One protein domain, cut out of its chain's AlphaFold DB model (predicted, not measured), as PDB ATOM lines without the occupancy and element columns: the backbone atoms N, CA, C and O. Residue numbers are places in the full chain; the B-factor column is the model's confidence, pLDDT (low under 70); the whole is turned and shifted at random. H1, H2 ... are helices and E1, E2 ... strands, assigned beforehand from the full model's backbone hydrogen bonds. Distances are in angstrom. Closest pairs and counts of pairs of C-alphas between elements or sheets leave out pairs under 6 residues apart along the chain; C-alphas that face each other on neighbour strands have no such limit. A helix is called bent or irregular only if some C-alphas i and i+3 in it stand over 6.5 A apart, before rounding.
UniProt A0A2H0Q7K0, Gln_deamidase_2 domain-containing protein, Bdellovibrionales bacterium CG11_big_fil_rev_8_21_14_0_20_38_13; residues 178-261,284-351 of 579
ATOM      1  N   GLN A 178     103.757 166.477 447.924       95.69
ATOM      2  CA  GLN A 178     104.609 167.311 448.788       95.69
ATOM      3  C   GLN A 178     105.914 167.699 448.096       95.69
ATOM      4  O   GLN A 178     106.445 168.767 448.359       95.69
ATOM      5  N   THR A 179     106.384 166.855 447.187       96.31
ATOM      6  CA  THR A 179     107.536 167.110 446.331       96.31
ATOM      7  C   THR A 179     107.100 166.875 444.897       96.31
ATOM      8  O   THR A 179     106.316 165.964 444.630       96.31
ATOM      9  N   ILE A 180     107.614 167.673 443.974       96.19
ATOM     10  CA  ILE A 180     107.445 167.486 442.538       96.19
ATOM     11  C   ILE A 180     108.809 167.453 441.865       96.19
ATOM     12  O   ILE A 180     109.735 168.168 442.250       96.19
ATOM     13  N   GLU A 181     108.918 166.631 440.832       96.50
ATOM     14  CA  GLU A 181     110.065 166.637 439.934       96.50
ATOM     15  C   GLU A 181     109.665 167.334 438.643       96.50
ATOM     16  O   GLU A 181     108.579 167.097 438.116       96.50
ATOM     17  N   LEU A 182     110.541 168.184 438.129       96.38
ATOM     18  CA  LEU A 182     110.303 168.987 436.943       96.38
ATOM     19  C   LEU A 182     111.350 168.658 435.881       96.38
ATOM     20  O   LEU A 182     112.512 168.402 436.197       96.38
ATOM     21  N   GLU A 183     110.939 168.712 434.622       95.44
ATOM     22  CA  GLU A 183     111.823 168.775 433.461       95.44
ATOM     23  C   GLU A 183     111.622 170.132 432.798       95.44
ATOM     24  O   GLU A 183     110.491 170.526 432.500       95.44
ATOM     25  N   LEU A 184     112.719 170.859 432.628       94.00
ATOM     26  CA  LEU A 184     112.726 172.230 432.141       94.00
ATOM     27  C   LEU A 184     112.960 172.266 430.630       94.00
ATOM     28  O   LEU A 184     113.376 171.281 430.020       94.00
ATOM     29  N   SER A 185     112.714 173.420 430.016       89.81
ATOM     30  CA  SER A 185     112.880 173.612 428.567       89.81
ATOM     31  C   SER A 185     114.320 173.444 428.070       89.81
ATOM     32  O   SER A 185     114.533 173.207 426.885       89.81
ATOM     33  N   ASP A 186     115.310 173.571 428.959       90.06
ATOM     34  CA  ASP A 186     116.730 173.302 428.695       90.06
ATOM     35  C   ASP A 186     117.131 171.842 429.001       90.06
ATOM     36  O   ASP A 186     118.317 171.537 429.103       90.06
ATOM     37  N   GLU A 187     116.144 170.953 429.172       92.44
ATOM     38  CA  GLU A 187     116.277 169.534 429.538       92.44
ATOM     39  C   GLU A 187     116.870 169.280 430.936       92.44
ATOM     40  O   GLU A 187     117.002 168.126 431.363       92.44
ATOM     41  N   SER A 188     117.197 170.337 431.688       94.50
ATOM     42  CA  SER A 188     117.602 170.194 433.082       94.50
ATOM     43  C   SER A 188     116.418 169.755 433.947       94.50
ATOM     44  O   SER A 188     115.248 169.874 433.573       94.50
ATOM     45  N   LYS A 189     116.729 169.177 435.109       95.31
ATOM     46  CA  LYS A 189     115.729 168.667 436.047       95.31
ATOM     47  C   LYS A 189     115.764 169.471 437.329       95.31
ATOM     48  O   LYS A 189     116.844 169.810 437.800       95.31
ATOM     49  N   ALA A 190     114.594 169.701 437.902       96.25
ATOM     50  CA  ALA A 190     114.447 170.349 439.196       96.25
ATOM     51  C   ALA A 190     113.633 169.467 440.148       96.25
ATOM     52  O   ALA A 190     112.782 168.689 439.719       96.25
ATOM     53  N   SER A 191     113.899 169.593 441.445       96.56
ATOM     54  CA  SER A 191     113.102 168.981 442.511       96.56
ATOM     55  C   SER A 191     112.642 170.083 443.448       96.56
ATOM     56  O   SER A 191     113.478 170.818 443.992       96.56
ATOM     57  N   CYS A 192     111.328 170.200 443.614       97.19
ATOM     58  CA  CYS A 192     110.712 171.286 444.360       97.19
ATOM     59  C   CYS A 192     109.760 170.750 445.424       97.19
ATOM     60  O   CYS A 192     108.943 169.874 445.153       97.19
ATOM     61  N   ASP A 193     109.857 171.306 446.624       96.88
ATOM     62  CA  ASP A 193     109.048 170.936 447.777       96.88
ATOM     63  C   ASP A 193     107.949 171.970 448.002       96.88
ATOM     64  O   ASP A 193     108.155 173.171 447.830       96.88
ATOM     65  N   LYS A 194     106.759 171.507 448.371       95.44
ATOM     66  CA  LYS A 194     105.580 172.345 448.549       95.44
ATOM     67  C   LYS A 194     105.783 173.293 449.724       95.44
ATOM     68  O   LYS A 194     106.147 172.869 450.822       95.44
ATOM     69  N   ILE A 195     105.502 174.570 449.498       95.31
ATOM     70  CA  ILE A 195     105.563 175.595 450.538       95.31
ATOM     71  C   ILE A 195     104.362 175.431 451.473       95.31
ATOM     72  O   ILE A 195     103.250 175.083 451.053       95.31
ATOM     73  N   LYS A 196     104.578 175.661 452.772       93.75
ATOM     74  CA  LYS A 196     103.498 175.559 453.763       93.75
ATOM     75  C   LYS A 196     102.390 176.575 453.481       93.75
ATOM     76  O   LYS A 196     102.634 177.677 453.007       93.75
ATOM     77  N   SER A 197     101.151 176.192 453.770       91.56
ATOM     78  CA  SER A 197      99.963 177.026 453.539       91.56
ATOM     79  C   SER A 197      99.554 177.785 454.798       91.56
ATOM     80  O   SER A 197      99.675 177.241 455.898       91.56
ATOM     81  N   ILE A 198      98.994 178.987 454.640       88.44
ATOM     82  CA  ILE A 198      98.341 179.711 455.736       88.44
ATOM     83  C   ILE A 198      96.842 179.400 455.709       88.44
ATOM     84  O   ILE A 198      96.097 179.851 454.841       88.44
ATOM     85  N   GLY A 199      96.368 178.651 456.702       87.75
ATOM     86  CA  GLY A 199      94.938 178.394 456.879       87.75
ATOM     87  C   GLY A 199      94.384 177.288 455.975       87.75
ATOM     88  O   GLY A 199      94.986 176.227 455.840       87.75
ATOM     89  N   VAL A 200      93.172 177.498 455.446       85.75
ATOM     90  CA  VAL A 200      92.390 176.459 454.741       85.75
ATOM     91  C   VAL A 200      92.715 176.402 453.244       85.75
ATOM     92  O   VAL A 200      92.524 175.366 452.610       85.75
ATOM     93  N   VAL A 201      93.203 177.505 452.672       85.62
ATOM     94  CA  VAL A 201      93.576 177.574 451.256       85.62
ATOM     95  C   VAL A 201      94.982 177.014 451.099       85.62
ATOM     96  O   VAL A 201      95.908 177.471 451.761       85.62
ATOM     97  N   ALA A 202      95.143 176.010 450.239       88.44
ATOM     98  CA  ALA A 202      96.445 175.412 449.984       88.44
ATOM     99  C   ALA A 202      97.340 176.370 449.185       88.44
ATOM    100  O   ALA A 202      96.939 176.852 448.128       88.44
ATOM    101  N   CYS A 203      98.571 176.564 449.654       91.81
ATOM    102  CA  CYS A 203      99.630 177.251 448.930       91.81
ATOM    103  C   CYS A 203      99.959 176.467 447.645       91.81
ATOM    104  O   CYS A 203     100.307 175.281 447.724       91.81
ATOM    105  N   PRO A 204      99.848 177.090 446.459       91.31
ATOM    106  CA  PRO A 204     100.123 176.430 445.185       91.31
ATOM    107  C   PRO A 204     101.606 176.497 444.780       91.31
ATOM    108  O   PRO A 204     101.956 176.077 443.678       91.31
ATOM    109  N   LEU A 205     102.469 177.047 445.639       94.19
ATOM    110  CA  LEU A 205     103.874 177.312 445.343       94.19
ATOM    111  C   LEU A 205     104.781 176.204 445.880       94.19
ATOM    112  O   LEU A 205     104.529 175.615 446.934       94.19
ATOM    113  N   TYR A 206     105.868 175.959 445.156       96.25
ATOM    114  CA  TYR A 206     106.913 175.019 445.534       96.25
ATOM    115  C   TYR A 206     108.266 175.729 445.533       96.25
ATOM    116  O   TYR A 206     108.545 176.549 444.658       96.25
ATOM    117  N   HIS A 207     109.122 175.394 446.491       96.81
ATOM    118  CA  HIS A 207     110.496 175.866 446.568       96.81
ATOM    119  C   HIS A 207     111.446 174.799 446.020       96.81
ATOM    120  O   HIS A 207     111.434 173.651 446.462       96.81
ATOM    121  N   CYS A 208     112.272 175.169 445.049       96.31
ATOM    122  CA  CYS A 208     113.177 174.281 444.339       96.31
ATOM    123  C   CYS A 208     114.582 174.310 444.946       96.31
ATOM    124  O   CYS A 208     115.129 175.365 445.271       96.31
ATOM    125  N   SER A 209     115.176 173.126 445.073       89.38
ATOM    126  CA  SER A 209     116.563 172.966 445.532       89.38
ATOM    127  C   SER A 209     117.586 173.234 444.420       89.38
ATOM    128  O   SER A 209     118.669 173.752 444.693       89.38
ATOM    129  N   ASP A 210     117.217 172.923 443.177       89.38
ATOM    130  CA  ASP A 210     117.971 173.180 441.952       89.38
ATOM    131  C   ASP A 210     116.975 173.602 440.852       89.38
ATOM    132  O   ASP A 210     116.060 172.825 440.578       89.38
ATOM    133  N   PRO A 211     117.061 174.816 440.276       86.38
ATOM    134  CA  PRO A 211     118.021 175.865 440.616       86.38
ATOM    135  C   PRO A 211     117.842 176.356 442.059       86.38
ATOM    136  O   PRO A 211     116.724 176.430 442.572       86.38
ATOM    137  N   LYS A 212     118.959 176.692 442.718       87.75
ATOM    138  CA  LYS A 212     118.958 177.248 444.081       87.75
ATOM    139  C   LYS A 212     118.086 178.509 444.117       87.75
ATOM    140  O   LYS A 212     118.193 179.352 443.233       87.75
ATOM    141  N   ASN A 213     117.267 178.645 445.163       90.69
ATOM    142  CA  ASN A 213     116.294 179.734 445.324       90.69
ATOM    143  C   ASN A 213     115.266 179.805 444.175       90.69
ATOM    144  O   ASN A 213     114.819 180.894 443.805       90.69
ATOM    145  N   GLY A 214     114.928 178.661 443.577       94.25
ATOM    146  CA  GLY A 214     113.867 178.561 442.584       94.25
ATOM    147  C   GLY A 214     112.490 178.495 443.241       94.25
ATOM    148  O   GLY A 214     112.314 177.817 444.251       94.25
ATOM    149  N   TYR A 215     111.504 179.160 442.652       95.38
ATOM    150  CA  TYR A 215     110.102 179.077 443.053       95.38
ATOM    151  C   TYR A 215     109.275 178.629 441.860       95.38
ATOM    152  O   TYR A 215     109.119 179.374 440.891       95.38
ATOM    153  N   TYR A 216     108.769 177.403 441.929       94.31
ATOM    154  CA  TYR A 216     107.841 176.877 440.944       94.31
ATOM    155  C   TYR A 216     106.415 177.263 441.316       94.31
ATOM    156  O   TYR A 216     105.986 177.111 442.464       94.31
ATOM    157  N   PHE A 217     105.672 177.715 440.317       88.12
ATOM    158  CA  PHE A 217     104.250 177.974 440.432       88.12
ATOM    159  C   PHE A 217     103.539 177.375 439.223       88.12
ATOM    160  O   PHE A 217     103.921 177.573 438.065       88.12
ATOM    161  N   ASP A 218     102.485 176.620 439.507       82.12
ATOM    162  CA  ASP A 218     101.630 176.053 438.478       82.12
ATOM    163  C   ASP A 218     100.636 177.125 438.017       82.12
ATOM    164  O   ASP A 218      99.582 177.336 438.622       82.12
ATOM    165  N   ASN A 219     100.995 177.867 436.967       71.19
ATOM    166  CA  ASN A 219     100.083 178.846 436.393       71.19
ATOM    167  C   ASN A 219      98.957 178.124 435.641       71.19
ATOM    168  O   ASN A 219      99.181 177.426 434.646       71.19
ATOM    169  N   GLN A 220      97.714 178.328 436.085       69.38
ATOM    170  CA  GLN A 220      96.564 177.768 435.386       69.38
ATOM    171  C   GLN A 220      96.339 178.391 433.999       69.38
ATOM    172  O   GLN A 220      95.812 177.726 433.109       69.38
ATOM    173  N   PHE A 221      96.794 179.629 433.803       66.38
ATOM    174  CA  PHE A 221      96.499 180.461 432.634       66.38
ATOM    175  C   PHE A 221      97.707 180.706 431.719       66.38
ATOM    176  O   PHE A 221      97.609 181.460 430.754       66.38
ATOM    177  N   GLY A 222      98.855 180.093 432.002       72.81
ATOM    178  CA  GLY A 222     100.074 180.276 431.218       72.81
ATOM    179  C   GLY A 222     101.031 179.104 431.362       72.81
ATOM    180  O   GLY A 222     100.724 178.118 432.029       72.81
ATOM    181  N   GLN A 223     102.193 179.213 430.722       81.56
ATOM    182  CA  GLN A 223     103.229 178.189 430.801       81.56
ATOM    183  C   GLN A 223     103.785 178.136 432.235       81.56
ATOM    184  O   GLN A 223     104.234 179.172 432.734       81.56
ATOM    185  N   PRO A 224     103.742 176.979 432.922       88.25
ATOM    186  CA  PRO A 224     104.347 176.835 434.238       88.25
ATOM    187  C   PRO A 224     105.845 177.123 434.173       88.25
ATOM    188  O   PRO A 224     106.517 176.781 433.192       88.25
ATOM    189  N   SER A 225     106.377 177.762 435.207       91.50
ATOM    190  CA  SER A 225     107.775 178.171 435.214       91.50
ATOM    191  C   SER A 225     108.362 178.234 436.624       91.50
ATOM    192  O   SER A 225     107.648 178.146 437.627       91.50
ATOM    193  N   ILE A 226     109.689 178.323 436.690       93.88
ATOM    194  CA  ILE A 226     110.469 178.500 437.913       93.88
ATOM    195  C   ILE A 226     111.075 179.897 437.889       93.88
ATOM    196  O   ILE A 226     111.934 180.173 437.052       93.88
ATOM    197  N   ILE A 227     110.690 180.744 438.842       92.88
ATOM    198  CA  ILE A 227     111.377 182.017 439.094       92.88
ATOM    199  C   ILE A 227     112.622 181.722 439.914       92.88
ATOM    200  O   ILE A 227     112.520 181.211 441.028       92.88
ATOM    201  N   VAL A 228     113.792 182.059 439.387       94.12
ATOM    202  CA  VAL A 228     115.071 181.861 440.073       94.12
ATOM    203  C   VAL A 228     115.532 183.184 440.657       94.12
ATOM    204  O   VAL A 228     115.598 184.189 439.946       94.12
ATOM    205  N   LEU A 229     115.864 183.190 441.947       94.12
ATOM    206  CA  LEU A 229     116.410 184.363 442.622       94.12
ATOM    207  C   LEU A 229     117.927 184.243 442.808       94.12
ATOM    208  O   LEU A 229     118.439 183.189 443.188       94.12
ATOM    209  N   ASN A 230     118.650 185.349 442.637       93.56
ATOM    210  CA  ASN A 230     120.050 185.425 443.053       93.56
ATOM    211  C   ASN A 230     120.187 185.535 444.587       93.56
ATOM    212  O   ASN A 230     119.200 185.657 445.312       93.56
ATOM    213  N   ASP A 231     121.421 185.540 445.098       93.19
ATOM    214  CA  ASP A 231     121.691 185.621 446.546       93.19
ATOM    215  C   ASP A 231     121.245 186.954 447.194       93.19
ATOM    216  O   ASP A 231     121.139 187.043 448.415       93.19
ATOM    217  N   SER A 232     120.936 187.980 446.393       92.50
ATOM    218  CA  SER A 232     120.340 189.248 446.845       92.50
ATOM    219  C   SER A 232     118.806 189.238 446.777       92.50
ATOM    220  O   SER A 232     118.184 190.299 446.850       92.50
ATOM    221  N   ASN A 233     118.191 188.062 446.606       92.75
ATOM    222  CA  ASN A 233     116.756 187.858 446.404       92.75
ATOM    223  C   ASN A 233     116.182 188.637 445.216       92.75
ATOM    224  O   ASN A 233     115.013 188.998 445.241       92.75
ATOM    225  N   ARG A 234     116.971 188.936 444.181       91.56
ATOM    226  CA  ARG A 234     116.451 189.550 442.950       91.56
ATOM    227  C   ARG A 234     116.185 188.467 441.924       91.56
ATOM    228  O   ARG A 234     116.950 187.509 441.843       91.56
ATOM    229  N   ILE A 235     115.130 188.646 441.136       91.00
ATOM    230  CA  ILE A 235     114.813 187.741 440.033       91.00
ATOM    231  C   ILE A 235     115.984 187.758 439.051       91.00
ATOM    232  O   ILE A 235     116.401 188.817 438.588       91.00
ATOM    233  N   GLN A 236     116.549 186.578 438.828       90.69
ATOM    234  CA  GLN A 236     117.710 186.349 437.983       90.69
ATOM    235  C   GLN A 236     117.346 185.569 436.730       90.69
ATOM    236  O   GLN A 236     118.052 185.705 435.742       90.69
ATOM    237  N   ASP A 237     116.340 184.702 436.777       89.56
ATOM    238  CA  ASP A 237     115.960 183.873 435.635       89.56
ATOM    239  C   ASP A 237     114.503 183.413 435.772       89.56
ATOM    240  O   ASP A 237     113.923 183.440 436.865       89.56
ATOM    241  N   ASN A 238     113.918 182.973 434.663       90.06
ATOM    242  CA  ASN A 238     112.624 182.312 434.623       90.06
ATOM    243  C   ASN A 238     112.693 181.118 433.677       90.06
ATOM    244  O   ASN A 238     112.698 181.275 432.455       90.06
ATOM    245  N   LYS A 239     112.724 179.919 434.254       91.44
ATOM    246  CA  LYS A 239     112.851 178.677 433.494       91.44
ATOM    247  C   LYS A 239     111.489 178.070 433.232       91.44
ATOM    248  O   LYS A 239     110.754 177.779 434.172       91.44
ATOM    249  N   PHE A 240     111.160 177.832 431.970       90.81
ATOM    250  CA  PHE A 240     109.914 177.163 431.622       90.81
ATOM    251  C   PHE A 240     109.961 175.681 431.979       90.81
ATOM    252  O   PHE A 240     110.977 175.008 431.794       90.81
ATOM    253  N   VAL A 241     108.838 175.180 432.481       92.25
ATOM    254  CA  VAL A 241     108.654 173.771 432.813       92.25
ATOM    255  C   VAL A 241     107.975 173.089 431.637       92.25
ATOM    256  O   VAL A 241     106.870 173.460 431.243       92.25
ATOM    257  N   GLU A 242     108.633 172.076 431.085       92.62
ATOM    258  CA  GLU A 242     108.046 171.220 430.058       92.62
ATOM    259  C   GLU A 242     107.187 170.141 430.701       92.62
ATOM    260  O   GLU A 242     106.119 169.825 430.195       92.62
ATOM    261  N   ARG A 243     107.620 169.558 431.821       94.19
ATOM    262  CA  ARG A 243     106.876 168.479 432.480       94.19
ATOM    263  C   ARG A 243     107.043 168.522 433.989       94.19
ATOM    264  O   ARG A 243     108.099 168.901 434.484       94.19
ATOM    265  N   ALA A 244     106.007 168.103 434.706       95.31
ATOM    266  CA  ALA A 244     106.012 167.970 436.158       95.31
ATOM    267  C   ALA A 244     105.470 166.598 436.568       95.31
ATOM    268  O   ALA A 244     104.469 166.141 436.014       95.31
ATOM    269  N   TRP A 245     106.079 165.957 437.564       95.81
ATOM    270  CA  TRP A 245     105.669 164.650 438.083       95.81
ATOM    271  C   TRP A 245     105.557 164.644 439.597       95.81
ATOM    272  O   TRP A 245     106.320 165.304 440.301       95.81
ATOM    273  N   ASN A 246     104.652 163.798 440.086       95.88
ATOM    274  CA  ASN A 246     104.691 163.320 441.454       95.88
ATOM    275  C   ASN A 246     105.746 162.195 441.532       95.88
ATOM    276  O   ASN A 246     105.568 161.173 440.862       95.88
ATOM    277  N   PRO A 247     106.825 162.319 442.323       95.31
ATOM    278  CA  PRO A 247     107.842 161.273 442.431       95.31
ATOM    279  C   PRO A 247     107.281 159.951 442.980       95.31
ATOM    280  O   PRO A 247     107.806 158.886 442.660       95.31
ATOM    281  N   GLU A 248     106.187 159.989 443.751       95.50
ATOM    282  CA  GLU A 248     105.509 158.781 444.241       95.50
ATOM    283  C   GLU A 248     104.715 158.053 443.147       95.50
ATOM    284  O   GLU A 248     104.340 156.891 443.322       95.50
ATOM    285  N   ASN A 249     104.428 158.726 442.029       94.25
ATOM    286  CA  ASN A 249     103.628 158.183 440.944       94.25
ATOM    287  C   ASN A 249     103.965 158.843 439.599       94.25
ATOM    288  O   ASN A 249     103.449 159.902 439.237       94.25
ATOM    289  N   ARG A 250     104.808 158.147 438.836       93.69
ATOM    290  CA  ARG A 250     105.289 158.567 437.516       93.69
ATOM    291  C   ARG A 250     104.516 157.963 436.346       93.69
ATOM    292  O   ARG A 250     104.967 158.088 435.212       93.69
ATOM    293  N   GLU A 251     103.382 157.307 436.591       91.88
ATOM    294  CA  GLU A 251     102.560 156.741 435.510       91.88
ATOM    295  C   GLU A 251     102.125 157.827 434.516       91.88
ATOM    296  O   GLU A 251     102.096 157.607 433.305       91.88
ATOM    297  N   LYS A 252     101.843 159.025 435.037       91.75
ATOM    298  CA  LYS A 252     101.295 160.149 434.288       91.75
ATOM    299  C   LYS A 252     101.851 161.469 434.830       91.75
ATOM    300  O   LYS A 252     101.945 161.620 436.051       91.75
ATOM    301  N   PRO A 253     102.233 162.432 433.974       92.75
ATOM    302  CA  PRO A 253     102.686 163.729 434.455       92.75
ATOM    303  C   PRO A 253     101.537 164.490 435.134       92.75
ATOM    304  O   PRO A 253     100.371 164.394 434.737       92.75
ATOM    305  N   ILE A 254     101.875 165.285 436.151       90.69
ATOM    306  CA  ILE A 254     100.983 166.303 436.718       90.69
ATOM    307  C   ILE A 254     100.598 167.285 435.613       90.69
ATOM    308  O   ILE A 254      99.414 167.546 435.392       90.69
ATOM    309  N   PHE A 255     101.611 167.752 434.888       89.06
ATOM    310  CA  PHE A 255     101.517 168.685 433.778       89.06
ATOM    311  C   PHE A 255     102.535 168.298 432.698       89.06
ATOM    312  O   PHE A 255     103.649 167.883 433.016       89.06
ATOM    313  N   GLU A 256     102.154 168.453 431.434       87.94
ATOM    314  CA  GLU A 256     103.023 168.319 430.267       87.94
ATOM    315  C   GLU A 256     102.695 169.476 429.326       87.94
ATOM    316  O   GLU A 256     101.545 169.670 428.929       87.94
ATOM    317  N   ASN A 257     103.705 170.289 429.044       81.38
ATOM    318  CA  ASN A 257     103.637 171.382 428.110       81.38
ATOM    319  C   ASN A 257     103.595 170.798 426.708       81.38
ATOM    320  O   ASN A 257     104.442 169.997 426.305       81.38
ATOM    321  N   PHE A 258     102.608 171.233 425.946       75.12
ATOM    322  CA  PHE A 258     102.510 170.844 424.561       75.12
ATOM    323  C   PHE A 258     103.113 171.951 423.716       75.12
ATOM    324  O   PHE A 258     102.702 173.107 423.806       75.12
ATOM    325  N   LYS A 259     104.071 171.588 422.860       64.25
ATOM    326  CA  LYS A 259     104.656 172.483 421.856       64.25
ATOM    327  C   LYS A 259     103.643 172.754 420.738       64.25
ATOM    328  O   LYS A 259     103.871 172.399 419.585       64.25
ATOM    329  N   PHE A 260     102.501 173.346 421.069       57.47
ATOM    330  CA  PHE A 260     101.583 173.889 420.081       57.47
ATOM    331  C   PHE A 260     101.869 175.376 419.916       57.47
ATOM    332  O   PHE A 260     101.960 176.118 420.890       57.47
ATOM    333  N   VAL A 261     101.984 175.815 418.664       49.31
ATOM    334  CA  VAL A 261     101.866 177.237 418.346       49.31
ATOM    335  C   VAL A 261     100.375 177.559 418.458       49.31
ATOM    336  O   VAL A 261      99.594 176.972 417.703       49.31
ATOM    337  N   MET A 284     101.595 184.379 410.066       73.69
ATOM    338  CA  MET A 284     101.392 184.364 411.520       73.69
ATOM    339  C   MET A 284     102.717 184.379 412.287       73.69
ATOM    340  O   MET A 284     102.839 185.105 413.271       73.69
ATOM    341  N   LEU A 285     103.717 183.617 411.829       74.31
ATOM    342  CA  LEU A 285     105.054 183.611 412.437       74.31
ATOM    343  C   LEU A 285     105.741 184.977 412.305       74.31
ATOM    344  O   LEU A 285     106.343 185.465 413.259       74.31
ATOM    345  N   ASN A 286     105.619 185.621 411.142       76.50
ATOM    346  CA  ASN A 286     106.152 186.964 410.926       76.50
ATOM    347  C   ASN A 286     105.437 188.003 411.805       76.50
ATOM    348  O   ASN A 286     106.097 188.870 412.376       76.50
ATOM    349  N   ALA A 287     104.112 187.901 411.945       76.75
ATOM    350  CA  ALA A 287     103.330 188.768 412.820       76.75
ATOM    351  C   ALA A 287     103.720 188.590 414.295       76.75
ATOM    352  O   ALA A 287     103.867 189.578 415.011       76.75
ATOM    353  N   GLU A 288     103.942 187.355 414.751       75.25
ATOM    354  CA  GLU A 288     104.379 187.098 416.126       75.25
ATOM    355  C   GLU A 288     105.797 187.623 416.372       75.25
ATOM    356  O   GLU A 288     106.022 188.331 417.351       75.25
ATOM    357  N   ARG A 289     106.723 187.422 415.426       77.69
ATOM    358  CA  ARG A 289     108.068 188.011 415.494       77.69
ATOM    359  C   ARG A 289     108.025 189.541 415.558       77.69
ATOM    360  O   ARG A 289     108.810 190.154 416.276       77.69
ATOM    361  N   LEU A 290     107.104 190.176 414.829       77.00
ATOM    362  CA  LEU A 290     106.912 191.626 414.896       77.00
ATOM    363  C   LEU A 290     106.398 192.062 416.275       77.00
ATOM    364  O   LEU A 290     106.893 193.053 416.816       77.00
ATOM    365  N   LYS A 291     105.460 191.316 416.873       80.00
ATOM    366  CA  LYS A 291     105.007 191.566 418.251       80.00
ATOM    367  C   LYS A 291     106.140 191.394 419.257       80.00
ATOM    368  O   LYS A 291     106.243 192.209 420.165       80.00
ATOM    369  N   GLU A 292     106.992 190.383 419.107       76.56
ATOM    370  CA  GLU A 292     108.162 190.185 419.971       76.56
ATOM    371  C   GLU A 292     109.127 191.366 419.889       76.56
ATOM    372  O   GLU A 292     109.535 191.888 420.923       76.56
ATOM    373  N   VAL A 293     109.427 191.848 418.677       78.69
ATOM    374  CA  VAL A 293     110.244 193.054 418.489       78.69
ATOM    375  C   VAL A 293     109.582 194.254 419.161       78.69
ATOM    376  O   VAL A 293     110.244 194.968 419.905       78.69
ATOM    377  N   GLN A 294     108.279 194.470 418.957       79.69
ATOM    378  CA  GLN A 294     107.553 195.574 419.596       79.69
ATOM    379  C   GLN A 294     107.548 195.471 421.126       79.69
ATOM    380  O   GLN A 294     107.742 196.485 421.791       79.69
ATOM    381  N   ARG A 295     107.364 194.270 421.688       80.44
ATOM    382  CA  ARG A 295     107.461 194.027 423.134       80.44
ATOM    383  C   ARG A 295     108.867 194.321 423.633       80.44
ATOM    384  O   ARG A 295     108.996 195.022 424.624       80.44
ATOM    385  N   ALA A 296     109.904 193.883 422.916       80.88
ATOM    386  CA  ALA A 296     111.295 194.140 423.279       80.88
ATOM    387  C   ALA A 296     111.609 195.641 423.386       80.88
ATOM    388  O   ALA A 296     112.328 196.050 424.292       80.88
ATOM    389  N   ARG A 297     111.004 196.481 422.531       84.31
ATOM    390  CA  ARG A 297     111.141 197.949 422.622       84.31
ATOM    391  C   ARG A 297     110.548 198.542 423.900       84.31
ATOM    392  O   ARG A 297     110.957 199.618 424.317       84.31
ATOM    393  N   GLN A 298     109.565 197.878 424.498       85.00
ATOM    394  CA  GLN A 298     108.866 198.347 425.697       85.00
ATOM    395  C   GLN A 298     109.549 197.915 426.992       85.00
ATOM    396  O   GLN A 298     109.117 198.324 428.068       85.00
ATOM    397  N   LEU A 299     110.581 197.078 426.901       83.88
ATOM    398  CA  LEU A 299     111.298 196.590 428.066       83.88
ATOM    399  C   LEU A 299     112.301 197.644 428.526       83.88
ATOM    400  O   LEU A 299     113.113 198.082 427.711       83.88
ATOM    401  N   PRO A 300     112.325 197.993 429.819       83.62
ATOM    402  CA  PRO A 300     113.455 198.664 430.438       83.62
ATOM    403  C   PRO A 300     114.802 198.072 430.012       83.62
ATOM    404  O   PRO A 300     114.941 196.850 429.914       83.62
ATOM    405  N   SER A 301     115.820 198.920 429.844       79.88
ATOM    406  CA  SER A 301     117.188 198.501 429.493       79.88
ATOM    407  C   SER A 301     117.741 197.425 430.435       79.88
ATOM    408  O   SER A 301     118.339 196.452 429.984       79.88
ATOM    409  N   ILE A 302     117.435 197.532 431.734       75.06
ATOM    410  CA  ILE A 302     117.808 196.558 432.774       75.06
ATOM    411  C   ILE A 302     117.251 195.140 432.539       75.06
ATOM    412  O   ILE A 302     117.687 194.197 433.191       75.06
ATOM    413  N   GLN A 303     116.302 194.962 431.616       71.12
ATOM    414  CA  GLN A 303     115.588 193.700 431.395       71.12
ATOM    415  C   GLN A 303     115.531 193.258 429.929       71.12
ATOM    416  O   GLN A 303     114.833 192.292 429.615       71.12
ATOM    417  N   VAL A 304     116.294 193.892 429.033       71.88
ATOM    418  CA  VAL A 304     116.379 193.477 427.618       71.88
ATOM    419  C   VAL A 304     116.829 192.015 427.485       71.88
ATOM    420  O   VAL A 304     116.392 191.314 426.575       71.88
ATOM    421  N   GLU A 305     117.634 191.521 428.428       74.25
ATOM    422  CA  GLU A 305     118.099 190.131 428.445       74.25
ATOM    423  C   GLU A 305     117.016 189.123 428.885       74.25
ATOM    424  O   GLU A 305     117.168 187.928 428.639       74.25
ATOM    425  N   GLN A 306     115.914 189.569 429.514       75.38
ATOM    426  CA  GLN A 306     114.887 188.693 430.113       75.38
ATOM    427  C   GLN A 306     113.443 189.143 429.809       75.38
ATOM    428  O   GLN A 306     112.624 189.321 430.719       75.38
ATOM    429  N   PRO A 307     113.073 189.256 428.519       75.88
ATOM    430  CA  PRO A 307     111.768 189.759 428.077       75.88
ATOM    431  C   PRO A 307     110.579 188.946 428.607       75.88
ATOM    432  O   PRO A 307     109.501 189.482 428.857       75.88
ATOM    433  N   GLN A 308     110.778 187.638 428.779       74.88
ATOM    434  CA  GLN A 308     109.761 186.683 429.220       74.88
ATOM    435  C   GLN A 308     109.243 187.024 430.626       74.88
ATOM    436  O   GLN A 308     108.043 186.967 430.882       74.88
ATOM    437  N   ILE A 309     110.161 187.402 431.523       74.38
ATOM    438  CA  ILE A 309     109.870 187.731 432.920       74.38
ATOM    439  C   ILE A 309     108.994 188.969 432.961       74.38
ATOM    440  O   ILE A 309     107.892 188.927 433.501       74.38
ATOM    441  N   LEU A 310     109.434 190.050 432.315       74.31
ATOM    442  CA  LEU A 310     108.668 191.283 432.337       74.31
ATOM    443  C   LEU A 310     107.297 191.111 431.696       74.31
ATOM    444  O   LEU A 310     106.319 191.596 432.244       74.31
ATOM    445  N   ASN A 311     107.184 190.405 430.571       75.06
ATOM    446  CA  ASN A 311     105.881 190.199 429.939       75.06
ATOM    447  C   ASN A 311     104.899 189.486 430.873       75.06
ATOM    448  O   ASN A 311     103.737 189.872 430.931       75.06
ATOM    449  N   ALA A 312     105.374 188.492 431.628       76.12
ATOM    450  CA  ALA A 312     104.553 187.828 432.623       76.12
ATOM    451  C   ALA A 312     104.173 188.817 433.739       76.12
ATOM    452  O   ALA A 312     102.997 189.089 433.951       76.12
ATOM    453  N   PHE A 313     105.149 189.442 434.401       78.25
ATOM    454  CA  PHE A 313     104.901 190.270 435.589       78.25
ATOM    455  C   PHE A 313     104.377 191.679 435.329       78.25
ATOM    456  O   PHE A 313     103.912 192.329 436.258       78.25
ATOM    457  N   SER A 314     104.445 192.174 434.103       76.44
ATOM    458  CA  SER A 314     103.870 193.465 433.736       76.44
ATOM    459  C   SER A 314     102.376 193.367 433.450       76.44
ATOM    460  O   SER A 314     101.697 194.391 433.466       76.44
ATOM    461  N   ASP A 315     101.834 192.161 433.274       78.88
ATOM    462  CA  ASP A 315     100.398 191.944 433.142       78.88
ATOM    463  C   ASP A 315      99.695 192.068 434.517       78.88
ATOM    464  O   ASP A 315     100.036 191.335 435.454       78.88
ATOM    465  N   PRO A 316      98.722 192.988 434.684       76.38
ATOM    466  CA  PRO A 316      98.024 193.178 435.959       76.38
ATOM    467  C   PRO A 316      97.262 191.937 436.450       76.38
ATOM    468  O   PRO A 316      97.195 191.689 437.655       76.38
ATOM    469  N   MET A 317      96.701 191.131 435.540       79.75
ATOM    470  CA  MET A 317      95.993 189.903 435.905       79.75
ATOM    471  C   MET A 317      96.979 188.875 436.454       79.75
ATOM    472  O   MET A 317      96.729 188.273 437.497       79.75
ATOM    473  N   TYR A 318      98.127 188.713 435.798       82.31
ATOM    474  CA  TYR A 318      99.172 187.812 436.275       82.31
ATOM    475  C   TYR A 318      99.742 188.256 437.634       82.31
ATOM    476  O   TYR A 318      99.918 187.422 438.526       82.31
ATOM    477  N   ARG A 319      99.933 189.567 437.846       83.94
ATOM    478  CA  ARG A 319     100.302 190.129 439.160       83.94
ATOM    479  C   ARG A 319      99.280 189.796 440.241       83.94
ATOM    480  O   ARG A 319      99.672 189.356 441.318       83.94
ATOM    481  N   SER A 320      97.992 189.976 439.950       84.38
ATOM    482  CA  SER A 320      96.901 189.656 440.878       84.38
ATOM    483  C   SER A 320      96.889 188.171 441.249       84.38
ATOM    484  O   SER A 320      96.825 187.824 442.429       84.38
ATOM    485  N   ILE A 321      97.055 187.289 440.257       85.69
ATOM    486  CA  ILE A 321      97.129 185.839 440.468       85.69
ATOM    487  C   ILE A 321      98.296 185.487 441.395       85.69
ATOM    488  O   ILE A 321      98.090 184.804 442.396       85.69
ATOM    489  N   ILE A 322      99.507 185.973 441.114       87.38
ATOM    490  CA  ILE A 322     100.679 185.684 441.955       87.38
ATOM    491  C   ILE A 322     100.549 186.298 443.344       87.38
ATOM    492  O   ILE A 322     100.920 185.643 444.314       87.38
ATOM    493  N   GLY A 323     100.007 187.512 443.458       89.56
ATOM    494  CA  GLY A 323      99.715 188.134 444.750       89.56
ATOM    495  C   GLY A 323      98.821 187.233 445.602       89.56
ATOM    496  O   GLY A 323      99.210 186.853 446.702       89.56
ATOM    497  N   GLY A 324      97.701 186.769 445.039       90.00
ATOM    498  CA  GLY A 324      96.801 185.836 445.719       90.00
ATOM    499  C   GLY A 324      97.449 184.489 446.063       90.00
ATOM    500  O   GLY A 324      97.159 183.917 447.113       90.00
ATOM    501  N   MET A 325      98.359 183.986 445.218       90.19
ATOM    502  CA  MET A 325      99.142 182.785 445.534       90.19
ATOM    503  C   MET A 325     100.066 183.024 446.731       90.19
ATOM    504  O   MET A 325     100.056 182.224 447.663       90.19
ATOM    505  N   ILE A 326     100.827 184.121 446.733       92.25
ATOM    506  CA  ILE A 326     101.755 184.481 447.814       92.25
ATOM    507  C   ILE A 326     101.008 184.653 449.138       92.25
ATOM    508  O   ILE A 326     101.461 184.128 450.152       92.25
ATOM    509  N   ASP A 327      99.842 185.300 449.119       92.38
ATOM    510  CA  ASP A 327      99.024 185.543 450.312       92.38
ATOM    511  C   ASP A 327      98.493 184.246 450.959       92.38
ATOM    512  O   ASP A 327      98.162 184.227 452.145       92.38
ATOM    513  N   SER A 328      98.439 183.141 450.205       92.56
ATOM    514  CA  SER A 328      98.041 181.816 450.708       92.56
ATOM    515  C   SER A 328      99.196 180.983 451.296       92.56
ATOM    516  O   SER A 328      98.970 179.892 451.831       92.56
ATOM    517  N   CYS A 329     100.436 181.472 451.209       94.81
ATOM    518  CA  CYS A 329     101.659 180.739 451.541       94.81
ATOM    519  C   CYS A 329     102.346 181.272 452.802       94.81
ATOM    520  O   CYS A 329     102.309 182.466 453.076       94.81
ATOM    521  N   GLU A 330     103.011 180.395 453.560       96.00
ATOM    522  CA  GLU A 330     103.690 180.735 454.816       96.00
ATOM    523  C   GLU A 330     104.696 181.887 454.610       96.00
ATOM    524  O   GLU A 330     105.639 181.737 453.816       96.00
ATOM    525  N   PRO A 331     104.570 183.026 455.324       95.25
ATOM    526  CA  PRO A 331     105.273 184.247 454.941       95.25
ATOM    527  C   PRO A 331     106.791 184.103 455.017       95.25
ATOM    528  O   PRO A 331     107.507 184.681 454.202       95.25
ATOM    529  N   SER A 332     107.307 183.313 455.967       95.94
ATOM    530  CA  SER A 332     108.750 183.106 456.117       95.94
ATOM    531  C   SER A 332     109.377 182.317 454.967       95.94
ATOM    532  O   SER A 332     110.547 182.530 454.662       95.94
ATOM    533  N   GLU A 333     108.622 181.406 454.345       94.75
ATOM    534  CA  GLU A 333     109.112 180.573 453.237       94.75
ATOM    535  C   GLU A 333     109.033 181.322 451.900       94.75
ATOM    536  O   GLU A 333     109.876 181.109 451.031       94.75
ATOM    537  N   ILE A 334     108.074 182.245 451.750       95.62
ATOM    538  CA  ILE A 334     107.871 183.007 450.510       95.62
ATOM    539  C   ILE A 334     108.492 184.410 450.515       95.62
ATOM    540  O   ILE A 334     108.563 185.062 449.471       95.62
ATOM    541  N   ALA A 335     108.987 184.883 451.664       95.88
ATOM    542  CA  ALA A 335     109.589 186.208 451.801       95.88
ATOM    543  C   ALA A 335     110.669 186.523 450.744       95.88
ATOM    544  O   ALA A 335     110.652 187.643 450.226       95.88
ATOM    545  N   PRO A 336     111.587 185.606 450.367       95.69
ATOM    546  CA  PRO A 336     112.561 185.890 449.314       95.69
ATOM    547  C   PRO A 336     111.899 186.190 447.964       95.69
ATOM    548  O   PRO A 336     112.248 187.188 447.336       95.69
ATOM    549  N   LEU A 337     110.905 185.392 447.555       94.38
ATOM    550  CA  LEU A 337     110.161 185.613 446.311       94.38
ATOM    551  C   LEU A 337     109.389 186.931 446.347       94.38
ATOM    552  O   LEU A 337     109.498 187.728 445.417       94.38
ATOM    553  N   ALA A 338     108.659 187.194 447.431       94.19
ATOM    554  CA  ALA A 338     107.907 188.436 447.596       94.19
ATOM    555  C   ALA A 338     108.826 189.671 447.523       94.19
ATOM    556  O   ALA A 338     108.509 190.656 446.849       94.19
ATOM    557  N   ASN A 339     110.003 189.605 448.156       94.12
ATOM    558  CA  ASN A 339     111.011 190.660 448.085       94.12
ATOM    559  C   ASN A 339     111.592 190.815 446.675       94.12
ATOM    560  O   ASN A 339     111.771 191.946 446.223       94.12
ATOM    561  N   GLY A 340     111.846 189.714 445.965       93.31
ATOM    562  CA  GLY A 340     112.342 189.745 444.590       93.31
ATOM    563  C   GLY A 340     111.353 190.341 443.604       93.31
ATOM    564  O   GLY A 340     111.735 191.176 442.786       93.31
ATOM    565  N   LEU A 341     110.071 190.005 443.744       92.12
ATOM    566  CA  LEU A 341     108.993 190.611 442.966       92.12
ATOM    567  C   LEU A 341     108.871 192.105 443.256       92.12
ATOM    568  O   LEU A 341     108.790 192.908 442.330       92.12
ATOM    569  N   LYS A 342     108.923 192.505 444.532       92.81
ATOM    570  CA  LYS A 342     108.908 193.922 444.920       92.81
ATOM    571  C   LYS A 342     110.114 194.684 444.363       92.81
ATOM    572  O   LYS A 342     109.949 195.799 443.868       92.81
ATOM    573  N   ALA A 343     111.310 194.100 444.432       92.75
ATOM    574  CA  ALA A 343     112.528 194.696 443.891       92.75
ATOM    575  C   ALA A 343     112.426 194.879 442.372       92.75
ATOM    576  O   ALA A 343     112.644 195.982 441.887       92.75
ATOM    577  N   MET A 344     111.995 193.848 441.644       90.94
ATOM    578  CA  MET A 344     111.787 193.922 440.197       90.94
ATOM    579  C   MET A 344     110.742 194.980 439.821       90.94
ATOM    580  O   MET A 344     110.997 195.786 438.932       90.94
ATOM    581  N   ARG A 345     109.594 195.036 440.514       91.25
ATOM    582  CA  ARG A 345     108.598 196.104 440.307       91.25
ATOM    583  C   ARG A 345     109.223 197.484 440.507       91.25
ATOM    584  O   ARG A 345     108.947 198.397 439.740       91.25
ATOM    585  N   THR A 346     110.074 197.635 441.523       92.94
ATOM    586  CA  THR A 346     110.753 198.907 441.822       92.94
ATOM    587  C   THR A 346     111.729 199.285 440.709       92.94
ATOM    588  O   THR A 346     111.796 200.448 440.325       92.94
ATOM    589  N   ASP A 347     112.449 198.315 440.147       91.31
ATOM    590  CA  ASP A 347     113.332 198.551 439.002       91.31
ATOM    591  C   ASP A 347     112.553 198.994 437.765       91.31
ATOM    592  O   ASP A 347     112.967 199.925 437.083       91.31
ATOM    593  N   ILE A 348     111.415 198.346 437.497       90.81
ATOM    594  CA  ILE A 348     110.523 198.682 436.384       90.81
ATOM    595  C   ILE A 348     109.978 200.104 436.560       90.81
ATOM    596  O   ILE A 348     110.062 200.915 435.638       90.81
ATOM    597  N   ALA A 349     109.488 200.430 437.759       93.56
ATOM    598  CA  ALA A 349     108.982 201.755 438.100       93.56
ATOM    599  C   ALA A 349     110.033 202.855 437.892       93.56
ATOM    600  O   ALA A 349     109.703 203.939 437.407       93.56
ATOM    601  N   ASN A 350     111.298 202.567 438.211       94.06
ATOM    602  CA  ASN A 350     112.415 203.511 438.130       94.06
ATOM    603  C   ASN A 350     113.176 203.471 436.795       94.06
ATOM    604  O   ASN A 350     114.117 204.241 436.613       94.06
ATOM    605  N   ALA A 351     112.800 202.591 435.865       92.81
ATOM    606  CA  ALA A 351     113.487 202.443 434.588       92.81
ATOM    607  C   ALA A 351     113.421 203.721 433.746       92.81
ATOM    608  O   ALA A 351     112.368 204.339 433.619       92.81
TER     609      ALA A 351
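Overview. This is residues 178 to 261 and 284 to 351 of the 579 residues of the protein "Gln_deamidase_2 domain-containing protein" of Bdellovibrionales bacterium CG11_big_fil_rev_8_21_14_0_20_38_13 (UniProt A0A2H0Q7K0). The body is a small closed barrel of six antiparallel strands, E1 to E6, with the long helix H4 laid across its outside and the short helix H2 packed on the outside of E6. Helix H1 is an arm away from the barrel, and its residues 286 to 291 stick out free. The printed part has 152 residues, with six named strands followed by four named helices, E1 to E6 and then H1 to H4; the class is mixed, helices and strands. The strands make a meander, each the antiparallel neighbour of the one before, and E6 closes the ring on E1. The whole is compact, with a radius of gyration of the C-alphas of 15.9 A, and spans 44 by 34 by 27 A.

Along the chain. Find C-alpha 179 at (107.536, 167.110, 446.331), where E1, residues 179 to 184, begins. E2 is residues 189 to 194, E3 205 to 210, E4 214 to 217 and E5 225 to 229. E6, residues 235 to 245, is 24.9 A long and bends by 77 degrees at residue 242. After the cut, H1, residues 284 to 297, begins at C-alpha 284, (101.392, 184.364, 411.520), and is 20.1 A long. H2 is residues 307 to 314 and H3 316 to 327. H4, residues 331 to 350, is 26.5 A long and ends at C-alpha 350, (112.415, 203.511, 438.130); it is irregular, with C-alphas 333 and 336 7.5 A apart, and has a kink of 30 degrees near residue 338.

Arrangement. Go round the barrel by its hairpins, and look for N 180 and O 192 at 2.8 A in E1 and E2, N 193 and O 207 at 2.8 A in E2 and E3, N 206 and O 216 at 2.9 A in E3 and E4, N 215 and O 227 at 2.8 A in E4 and E5, and N 226 and O 239 at 2.8 A in E5 and E6. E6 is staggered, pairing with E5 over residues 235 to 240 and with E1 over 241 to 245, where N 183 and O 243 are 2.8 A apart. H4 is on the barrel, outside it, at a height of 8.4 A, and runs across the strands, at 73 degrees to E5 on the local plane; its closest C-alphas to E6 are Gly 340 and Ile 235, 5.6 A apart. H2 is also outside, at a height of 10.2 A, and runs across the strands; the closest C-alphas of H2 and E6 are Ile 309 and Asn 238, 6.3 A apart. H3 is only just on the barrel, with 5 pairs of C-alphas within 10 A. H3 and H4 are close but not clearly touching, Ile 326 and Ile 334 having the closest C-alphas, 6.8 A apart. H1 is not on the barrel and only just touches H2, with 3 pairs of C-alphas within 8 A, by residues 295 to 296 alone; the closest C-alphas are Ala 296 and Pro 307, 6.5 A apart. In H1, H2 and H3 every O i to N i+4 pair is within hydrogen-bond range; in H4, 14 of 16 are.

Size, cuts and confidence. The two C-alphas farthest apart are those of Gly 199 and Asn 286, 48.1 A. Residues 262 to 283 are not printed, and C-alphas 261 and 284 are 9.9 A apart across this cut, which lies in the link from E6 to H1. Of the links that are printed whole, none is long. The mean pLDDT of the printed part is 87.5, and residues 220 to 221 and 259 to 261 are under 70.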